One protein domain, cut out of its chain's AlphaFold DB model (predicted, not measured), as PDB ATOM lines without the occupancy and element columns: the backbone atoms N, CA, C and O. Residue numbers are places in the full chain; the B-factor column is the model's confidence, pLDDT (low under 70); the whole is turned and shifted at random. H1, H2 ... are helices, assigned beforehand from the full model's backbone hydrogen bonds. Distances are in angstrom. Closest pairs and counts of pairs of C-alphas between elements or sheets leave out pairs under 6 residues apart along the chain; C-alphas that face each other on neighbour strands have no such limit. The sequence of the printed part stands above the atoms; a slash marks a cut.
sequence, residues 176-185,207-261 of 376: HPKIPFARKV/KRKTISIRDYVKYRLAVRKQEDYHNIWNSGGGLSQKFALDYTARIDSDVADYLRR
ATOM      1  N   HIS A 176     181.472 123.009  69.922       83.12
ATOM      2  CA  HIS A 176     182.316 121.842  70.118       83.12
ATOM      3  C   HIS A 176     183.716 122.267  70.603       83.12
ATOM      4  O   HIS A 176     184.183 123.363  70.279       83.12
ATOM      5  N   PRO A 177     184.455 121.416  71.342       79.38
ATOM      6  CA  PRO A 177     185.696 121.826  72.016       79.38
ATOM      7  C   PRO A 177     186.856 122.178  71.073       79.38
ATOM      8  O   PRO A 177     187.890 122.676  71.517       79.38
ATOM      9  N   LYS A 178     186.710 121.878  69.777       80.44
ATOM     10  CA  LYS A 178     187.745 122.064  68.750       80.44
ATOM     11  C   LYS A 178     187.594 123.392  67.988       80.44
ATOM     12  O   LYS A 178     188.379 123.625  67.075       80.44
ATOM     13  N   ILE A 179     186.623 124.247  68.331       83.88
ATOM     14  CA  ILE A 179     186.464 125.557  67.678       83.88
ATOM     15  C   ILE A 179     187.691 126.430  68.003       83.88
ATOM     16  O   ILE A 179     187.971 126.662  69.186       83.88
ATOM     17  N   PRO A 180     188.438 126.916  66.994       83.19
ATOM     18  CA  PRO A 180     189.655 127.686  67.218       83.19
ATOM     19  C   PRO A 180     189.342 129.064  67.805       83.19
ATOM     20  O   PRO A 180     188.387 129.733  67.412       83.19
ATOM     21  N   PHE A 181     190.177 129.510  68.742       82.25
ATOM     22  CA  PHE A 181     190.109 130.865  69.278       82.25
ATOM     23  C   PHE A 181     190.810 131.823  68.304       82.25
ATOM     24  O   PHE A 181     192.038 131.875  68.244       82.25
ATOM     25  N   ALA A 182     190.037 132.564  67.507       71.31
ATOM     26  CA  ALA A 182     190.584 133.557  66.587       71.31
ATOM     27  C   ALA A 182     191.001 134.818  67.359       71.31
ATOM     28  O   ALA A 182     190.169 135.655  67.712       71.31
ATOM     29  N   ARG A 183     192.305 134.973  67.621       65.00
ATOM     30  CA  ARG A 183     192.846 136.228  68.155       65.00
ATOM     31  C   ARG A 183     192.920 137.239  67.017       65.00
ATOM     32  O   ARG A 183     193.611 137.008  66.028       65.00
ATOM     33  N   LYS A 184     192.240 138.377  67.162       54.41
ATOM     34  CA  LYS A 184     192.534 139.549  66.334       54.41
ATOM     35  C   LYS A 184     193.946 139.986  66.726       54.41
ATOM     36  O   LYS A 184     194.139 140.512  67.819       54.41
ATOM     37  N   VAL A 185     194.940 139.674  65.898       47.75
ATOM     38  CA  VAL A 185     196.259 140.295  66.014       47.75
ATOM     39  C   VAL A 185     196.016 141.764  65.691       47.75
ATOM     40  O   VAL A 185     195.805 142.127  64.537       47.75
ATOM     41  N   LYS A 207     197.437 131.993  76.267       61.62
ATOM     42  CA  LYS A 207     197.823 130.691  75.693       61.62
ATOM     43  C   LYS A 207     196.670 129.878  75.089       61.62
ATOM     44  O   LYS A 207     196.896 128.780  74.572       61.62
ATOM     45  N   ARG A 208     195.431 130.364  75.164       69.25
ATOM     46  CA  ARG A 208     194.245 129.583  74.795       69.25
ATOM     47  C   ARG A 208     194.115 129.375  73.272       69.25
ATOM     48  O   ARG A 208     194.018 130.338  72.520       69.25
ATOM     49  N   LYS A 209     194.061 128.111  72.817       79.31
ATOM     50  CA  LYS A 209     193.943 127.738  71.383       79.31
ATOM     51  C   LYS A 209     192.504 127.551  70.882       79.31
ATOM     52  O   LYS A 209     192.256 127.705  69.689       79.31
ATOM     53  N   THR A 210     191.567 127.201  71.760       84.12
ATOM     54  CA  THR A 210     190.159 126.917  71.423       84.12
ATOM     55  C   THR A 210     189.221 127.734  72.299       84.12
ATOM     56  O   THR A 210     189.588 128.054  73.423       84.12
ATOM     57  N   ILE A 211     188.033 128.108  71.823       86.44
ATOM     58  CA  ILE A 211     187.078 128.931  72.600       86.44
ATOM     59  C   ILE A 211     186.475 128.148  73.786       86.44
ATOM     60  O   ILE A 211     186.420 126.921  73.749       86.44
ATOM     61  N   SER A 212     186.009 128.822  74.853       85.50
ATOM     62  CA  SER A 212     185.169 128.144  75.871       85.50
ATOM     63  C   SER A 212     183.715 128.089  75.445       85.50
ATOM     64  O   SER A 212     183.254 128.931  74.676       85.50
ATOM     65  N   ILE A 213     182.957 127.188  76.077       85.94
ATOM     66  CA  ILE A 213     181.490 127.228  76.087       85.94
ATOM     67  C   ILE A 213     180.994 128.619  76.488       85.94
ATOM     68  O   ILE A 213     180.111 129.177  75.845       85.94
ATOM     69  N   ARG A 214     181.583 129.206  77.538       85.88
ATOM     70  CA  ARG A 214     181.204 130.538  78.019       85.88
ATOM     71  C   ARG A 214     181.419 131.603  76.944       85.88
ATOM     72  O   ARG A 214     180.525 132.417  76.737       85.88
ATOM     73  N   ASP A 215     182.558 131.587  76.254       86.62
ATOM     74  CA  ASP A 215     182.856 132.537  75.174       86.62
ATOM     75  C   ASP A 215     181.910 132.340  73.989       86.62
ATOM     76  O   ASP A 215     181.390 133.314  73.453       86.62
ATOM     77  N   TYR A 216     181.619 131.087  73.633       88.12
ATOM     78  CA  TYR A 216     180.657 130.745  72.588       88.12
ATOM     79  C   TYR A 216     179.258 131.295  72.893       88.12
ATOM     80  O   TYR A 216     178.649 131.960  72.055       88.12
ATOM     81  N   VAL A 217     178.755 131.068  74.109       87.25
ATOM     82  CA  VAL A 217     177.429 131.544  74.528       87.25
ATOM     83  C   VAL A 217     177.401 133.062  74.614       87.25
ATOM     84  O   VAL A 217     176.462 133.675  74.113       87.25
ATOM     85  N   LYS A 218     178.438 133.688  75.188       85.38
ATOM     86  CA  LYS A 218     178.571 135.152  75.211       85.38
ATOM     87  C   LYS A 218     178.536 135.719  73.794       85.38
ATOM     88  O   LYS A 218     177.812 136.678  73.551       85.38
ATOM     89  N   TYR A 219     179.269 135.110  72.864       85.12
ATOM     90  CA  TYR A 219     179.285 135.511  71.463       85.12
ATOM     91  C   TYR A 219     177.900 135.385  70.816       85.12
ATOM     92  O   TYR A 219     177.450 136.338  70.183       85.12
ATOM     93  N   ARG A 220     177.204 134.255  71.007       83.88
ATOM     94  CA  ARG A 220     175.859 134.006  70.451       83.88
ATOM     95  C   ARG A 220     174.767 134.881  71.081       83.88
ATOM     96  O   ARG A 220     173.837 135.262  70.387       83.88
ATOM     97  N   LEU A 221     174.868 135.238  72.361       82.50
ATOM     98  CA  LEU A 221     173.892 136.113  73.031       82.50
ATOM     99  C   LEU A 221     174.203 137.611  72.868       82.50
ATOM    100  O   LEU A 221     173.356 138.454  73.174       82.50
ATOM    101  N   ALA A 222     175.402 137.965  72.391       82.31
ATOM    102  CA  ALA A 222     175.823 139.353  72.240       82.31
ATOM    103  C   ALA A 222     174.875 140.139  71.321       82.31
ATOM    104  O   ALA A 222     174.540 139.710  70.221       82.31
ATOM    105  N   VAL A 223     174.468 141.331  71.749       77.56
ATOM    106  CA  VAL A 223     173.649 142.219  70.916       77.56
ATOM    107  C   VAL A 223     174.547 142.901  69.885       77.56
ATOM    108  O   VAL A 223     175.487 143.607  70.252       77.56
ATOM    109  N   ARG A 224     174.241 142.730  68.597       78.94
ATOM    110  CA  ARG A 224     174.951 143.382  67.490       78.94
ATOM    111  C   ARG A 224     174.009 144.336  66.773       78.94
ATOM    112  O   ARG A 224     173.006 143.914  66.215       78.94
ATOM    113  N   LYS A 225     174.349 145.628  66.769       69.25
ATOM    114  CA  LYS A 225     173.526 146.674  66.132       69.25
ATOM    115  C   LYS A 225     173.436 146.535  64.606       69.25
ATOM    116  O   LYS A 225     172.524 147.094  64.019       69.25
ATOM    117  N   GLN A 226     174.389 145.840  63.985       67.62
ATOM    118  CA  GLN A 226     174.476 145.678  62.530       67.62
ATOM    119  C   GLN A 226     173.808 144.392  62.015       67.62
ATOM    120  O   GLN A 226     173.652 144.242  60.809       67.62
ATOM    121  N   GLU A 227     173.412 143.467  62.898       66.75
ATOM    122  CA  GLU A 227     172.839 142.172  62.514       66.75
ATOM    123  C   GLU A 227     171.410 142.039  63.050       66.75
ATOM    124  O   GLU A 227     171.185 141.574  64.169       66.75
ATOM    125  N   ASP A 228     170.419 142.390  62.228       59.88
ATOM    126  CA  ASP A 228     169.000 142.268  62.598       59.88
ATOM    127  C   ASP A 228     168.598 140.824  62.951       59.88
ATOM    128  O   ASP A 228     167.740 140.608  63.817       59.88
ATOM    129  N   TYR A 229     169.257 139.840  62.323       59.28
ATOM    130  CA  TYR A 229     169.047 138.402  62.516       59.28
ATOM    131  C   TYR A 229     169.646 137.859  63.823       59.28
ATOM    132  O   TYR A 229     169.142 136.872  64.361       59.28
ATOM    133  N   HIS A 230     170.657 138.518  64.405       64.44
ATOM    134  CA  HIS A 230     171.289 138.062  65.653       64.44
ATOM    135  C   HIS A 230     170.360 138.189  66.876       64.44
ATOM    136  O   HIS A 230     170.625 137.668  67.958       64.44
ATOM    137  N   ASN A 231     169.212 138.843  66.698       64.50
ATOM    138  CA  ASN A 231     168.193 138.989  67.725       64.50
ATOM    139  C   ASN A 231     167.392 137.710  67.992       64.50
ATOM    140  O   ASN A 231     166.664 137.697  68.982       64.50
ATOM    141  N   ILE A 232     167.504 136.653  67.174       74.25
ATOM    142  CA  ILE A 232     166.798 135.375  67.404       74.25
ATOM    143  C   ILE A 232     167.135 134.829  68.799       74.25
ATOM    144  O   ILE A 232     166.236 134.475  69.563       74.25
ATOM    145  N   TRP A 233     168.410 134.904  69.186       78.38
ATOM    146  CA  TRP A 233     168.907 134.457  70.487       78.38
ATOM    147  C   TRP A 233     168.273 135.185  71.673       78.38
ATOM    148  O   TRP A 233     168.068 134.572  72.715       78.38
ATOM    149  N   ASN A 234     167.878 136.445  71.493       75.19
ATOM    150  CA  ASN A 234     167.272 137.284  72.532       75.19
ATOM    151  C   ASN A 234     165.752 137.476  72.350       75.19
ATOM    152  O   ASN A 234     165.107 138.107  73.182       75.19
ATOM    153  N   SER A 235     165.176 136.954  71.261       73.19
ATOM    154  CA  SER A 235     163.756 137.112  70.899       73.19
ATOM    155  C   SER A 235     162.981 135.795  70.889       73.19
ATOM    156  O   SER A 235     161.763 135.817  70.744       73.19
ATOM    157  N   GLY A 236     163.651 134.652  71.072       74.69
ATOM    158  CA  GLY A 236     163.027 133.327  71.153       74.69
ATOM    159  C   GLY A 236     162.259 133.052  72.453       74.69
ATOM    160  O   GLY A 236     161.778 131.936  72.653       74.69
ATOM    161  N   GLY A 237     162.146 134.037  73.352       81.31
ATOM    162  CA  GLY A 237     161.402 133.944  74.609       81.31
ATOM    163  C   GLY A 237     161.800 132.731  75.447       81.31
ATOM    164  O   GLY A 237     162.977 132.525  75.748       81.31
ATOM    165  N   GLY A 238     160.826 131.880  75.782       81.06
ATOM    166  CA  GLY A 238     161.063 130.654  76.550       81.06
ATOM    167  C   GLY A 238     162.066 129.685  75.907       81.06
ATOM    168  O   GLY A 238     162.764 128.969  76.625       81.06
ATOM    169  N   LEU A 239     162.197 129.680  74.573       84.38
ATOM    170  CA  LEU A 239     163.185 128.845  73.881       84.38
ATOM    171  C   LEU A 239     164.611 129.337  74.154       84.38
ATOM    172  O   LEU A 239     165.478 128.543  74.514       84.38
ATOM    173  N   SER A 240     164.824 130.650  74.059       84.19
ATOM    174  CA  SER A 240     166.093 131.308  74.383       84.19
ATOM    175  C   SER A 240     166.476 131.143  75.853       84.19
ATOM    176  O   SER A 240     167.631 130.863  76.164       84.19
ATOM    177  N   GLN A 241     165.507 131.257  76.768       84.25
ATOM    178  CA  GLN A 241     165.731 131.011  78.197       84.25
ATOM    179  C   GLN A 241     166.168 129.567  78.451       84.25
ATOM    180  O   GLN A 241     167.128 129.328  79.180       84.25
ATOM    181  N   LYS A 242     165.492 128.595  77.823       84.56
ATOM    182  CA  LYS A 242     165.859 127.181  77.937       84.56
ATOM    183  C   LYS A 242     167.267 126.926  77.403       84.56
ATOM    184  O   LYS A 242     168.033 126.233  78.065       84.56
ATOM    185  N   PHE A 243     167.613 127.518  76.262       85.56
ATOM    186  CA  PHE A 243     168.962 127.459  75.701       85.56
ATOM    187  C   PHE A 243     170.010 128.007  76.686       85.56
ATOM    188  O   PHE A 243     170.986 127.326  76.982       85.56
ATOM    189  N   ALA A 244     169.782 129.190  77.265       84.75
ATOM    190  CA  ALA A 244     170.704 129.795  78.230       84.75
ATOM    191  C   ALA A 244     170.875 128.958  79.513       84.75
ATOM    192  O   ALA A 244     171.993 128.813  80.016       84.75
ATOM    193  N   LEU A 245     169.787 128.375  80.027       82.69
ATOM    194  CA  LEU A 245     169.821 127.489  81.196       82.69
ATOM    195  C   LEU A 245     170.572 126.185  80.905       82.69
ATOM    196  O   LEU A 245     171.374 125.744  81.724       82.69
ATOM    197  N   ASP A 246     170.338 125.591  79.737       80.69
ATOM    198  CA  ASP A 246     171.009 124.363  79.311       80.69
ATOM    199  C   ASP A 246     172.523 124.578  79.180       80.69
ATOM    200  O   ASP A 246     173.310 123.793  79.706       80.69
ATOM    201  N   TYR A 247     172.945 125.694  78.584       84.38
ATOM    202  CA  TYR A 247     174.362 126.037  78.475       84.38
ATOM    203  C   TYR A 247     175.015 126.386  79.815       84.38
ATOM    204  O   TYR A 247     176.158 125.994  80.040       84.38
ATOM    205  N   THR A 248     174.314 127.080  80.717       80.25
ATOM    206  CA  THR A 248     174.822 127.340  82.079       80.25
ATOM    207  C   THR A 248     175.121 126.029  82.794       80.25
ATOM    208  O   THR A 248     176.219 125.832  83.300       80.25
ATOM    209  N   ALA A 249     174.195 125.079  82.738       78.19
ATOM    210  CA  ALA A 249     174.408 123.793  83.370       78.19
ATOM    211  C   ALA A 249     175.503 122.944  82.715       78.19
ATOM    212  O   ALA A 249     176.184 122.196  83.409       78.19
ATOM    213  N   ARG A 250     175.703 123.051  81.396       78.81
ATOM    214  CA  ARG A 250     176.861 122.428  80.734       78.81
ATOM    215  C   ARG A 250     178.173 123.024  81.215       78.81
ATOM    216  O   ARG A 250     179.118 122.278  81.419       78.81
ATOM    217  N   ILE A 251     178.227 124.342  81.413       80.69
ATOM    218  CA  ILE A 251     179.400 125.006  81.992       80.69
ATOM    219  C   ILE A 251     179.652 124.468  83.405       80.69
ATOM    220  O   ILE A 251     180.787 124.126  83.721       80.69
ATOM    221  N   ASP A 252     178.611 124.347  84.227       76.19
ATOM    222  CA  ASP A 252     178.737 123.815  85.589       76.19
ATOM    223  C   ASP A 252     179.181 122.344  85.588       76.19
ATOM    224  O   ASP A 252     180.027 121.955  86.392       76.19
ATOM    225  N   SER A 253     178.666 121.540  84.650       76.38
ATOM    226  CA  SER A 253     179.091 120.152  84.443       76.38
ATOM    227  C   SER A 253     180.554 120.067  84.020       76.38
ATOM    228  O   SER A 253     181.301 119.303  84.617       76.38
ATOM    229  N   ASP A 254     180.993 120.883  83.060       77.19
ATOM    230  CA  ASP A 254     182.390 120.929  82.612       77.19
ATOM    231  C   ASP A 254     183.337 121.335  83.750       77.19
ATOM    232  O   ASP A 254     184.432 120.786  83.883       77.19
ATOM    233  N   VAL A 255     182.918 122.280  84.599       77.00
ATOM    234  CA  VAL A 255     183.668 122.655  85.804       77.00
ATOM    235  C   VAL A 255     183.715 121.487  86.787       77.00
ATOM    236  O   VAL A 255     184.781 121.195  87.323       77.00
ATOM    237  N   ALA A 256     182.598 120.793  87.015       74.69
ATOM    238  CA  ALA A 256     182.552 119.624  87.888       74.69
ATOM    239  C   ALA A 256     183.447 118.487  87.369       74.69
ATOM    240  O   ALA A 256     184.214 117.913  88.137       74.69
ATOM    241  N   ASP A 257     183.398 118.196  86.070       76.56
ATOM    242  CA  ASP A 257     184.218 117.175  85.415       76.56
ATOM    243  C   ASP A 257     185.699 117.525  85.455       76.56
ATOM    244  O   ASP A 257     186.534 116.647  85.660       76.56
ATOM    245  N   TYR A 258     186.037 118.808  85.313       77.38
ATOM    246  CA  TYR A 258     187.394 119.279  85.549       77.38
ATOM    247  C   TYR A 258     187.822 119.029  86.999       77.38
ATOM    248  O   TYR A 258     188.892 118.482  87.212       77.38
ATOM    249  N   LEU A 259     186.993 119.353  87.995       73.50
ATOM    250  CA  LEU A 259     187.319 119.141  89.412       73.50
ATOM    251  C   LEU A 259     187.427 117.660  89.814       73.50
ATOM    252  O   LEU A 259     188.086 117.359  90.803       73.50
ATOM    253  N   ARG A 260     186.781 116.746  89.079       71.94
ATOM    254  CA  ARG A 260     186.804 115.297  89.342       71.94
ATOM    255  C   ARG A 260     188.058 114.586  88.844       71.94
ATOM    256  O   ARG A 260     188.205 113.406  89.139       71.94
ATOM    257  N   ARG A 261     188.907 115.230  88.040       74.44
ATOM    258  CA  ARG A 261     190.031 114.519  87.428       74.44
ATOM    259  C   ARG A 261     191.072 114.119  88.471       74.44
ATOM    260  O   ARG A 261     191.505 114.947  89.268       74.44
TER     261      ARG A 261
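This is residues 176 to 185 and 207 to 261 of the 376 residues of a protein of Meloidogyne enterolobii (UniProt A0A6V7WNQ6). Short H1 and long H3 lie side by side with H2 across one end, a flat, loosely formed U; residues 255 to 261 stick out. The 65 printed residues hold H1, H2, H3 in chain order and no named strand: all helix, loose, radius of gyration of the C-alphas 14.0 A, spans 42 by 35 by 14 A.

H1, residues 213 to 221, touches H2, residues 228 to 235, at a steep tilt of 64 degrees; C-alphas 221 and 233 are closest, 5.8 A. H3, residues 238 to 259, touches H1 with residues 244 to 251 alone, opposite ways at a shallow tilt of 16 degrees; C-alphas 213 and 251 are closest, 6.6 A. In H1 and H3 every O i to N i+4 pair is within hydrogen-bond range; in H2 1 of 4, with 3 of 5 O i to N i+3.

H1, 12.1 A, begins at C-alpha 213 (181.490, 127.228, 76.087). H2 measures 11.1 A. H3, 31.4 A, ends at C-alpha 259 (187.319, 119.141, 89.412).

Residues 186 to 206 are not printed; C-alphas 185 and 207 are 13.7 A apart. No link is long. pLDDT is under 70 at residues 183 to 185, 207 to 208 and 225 to 231.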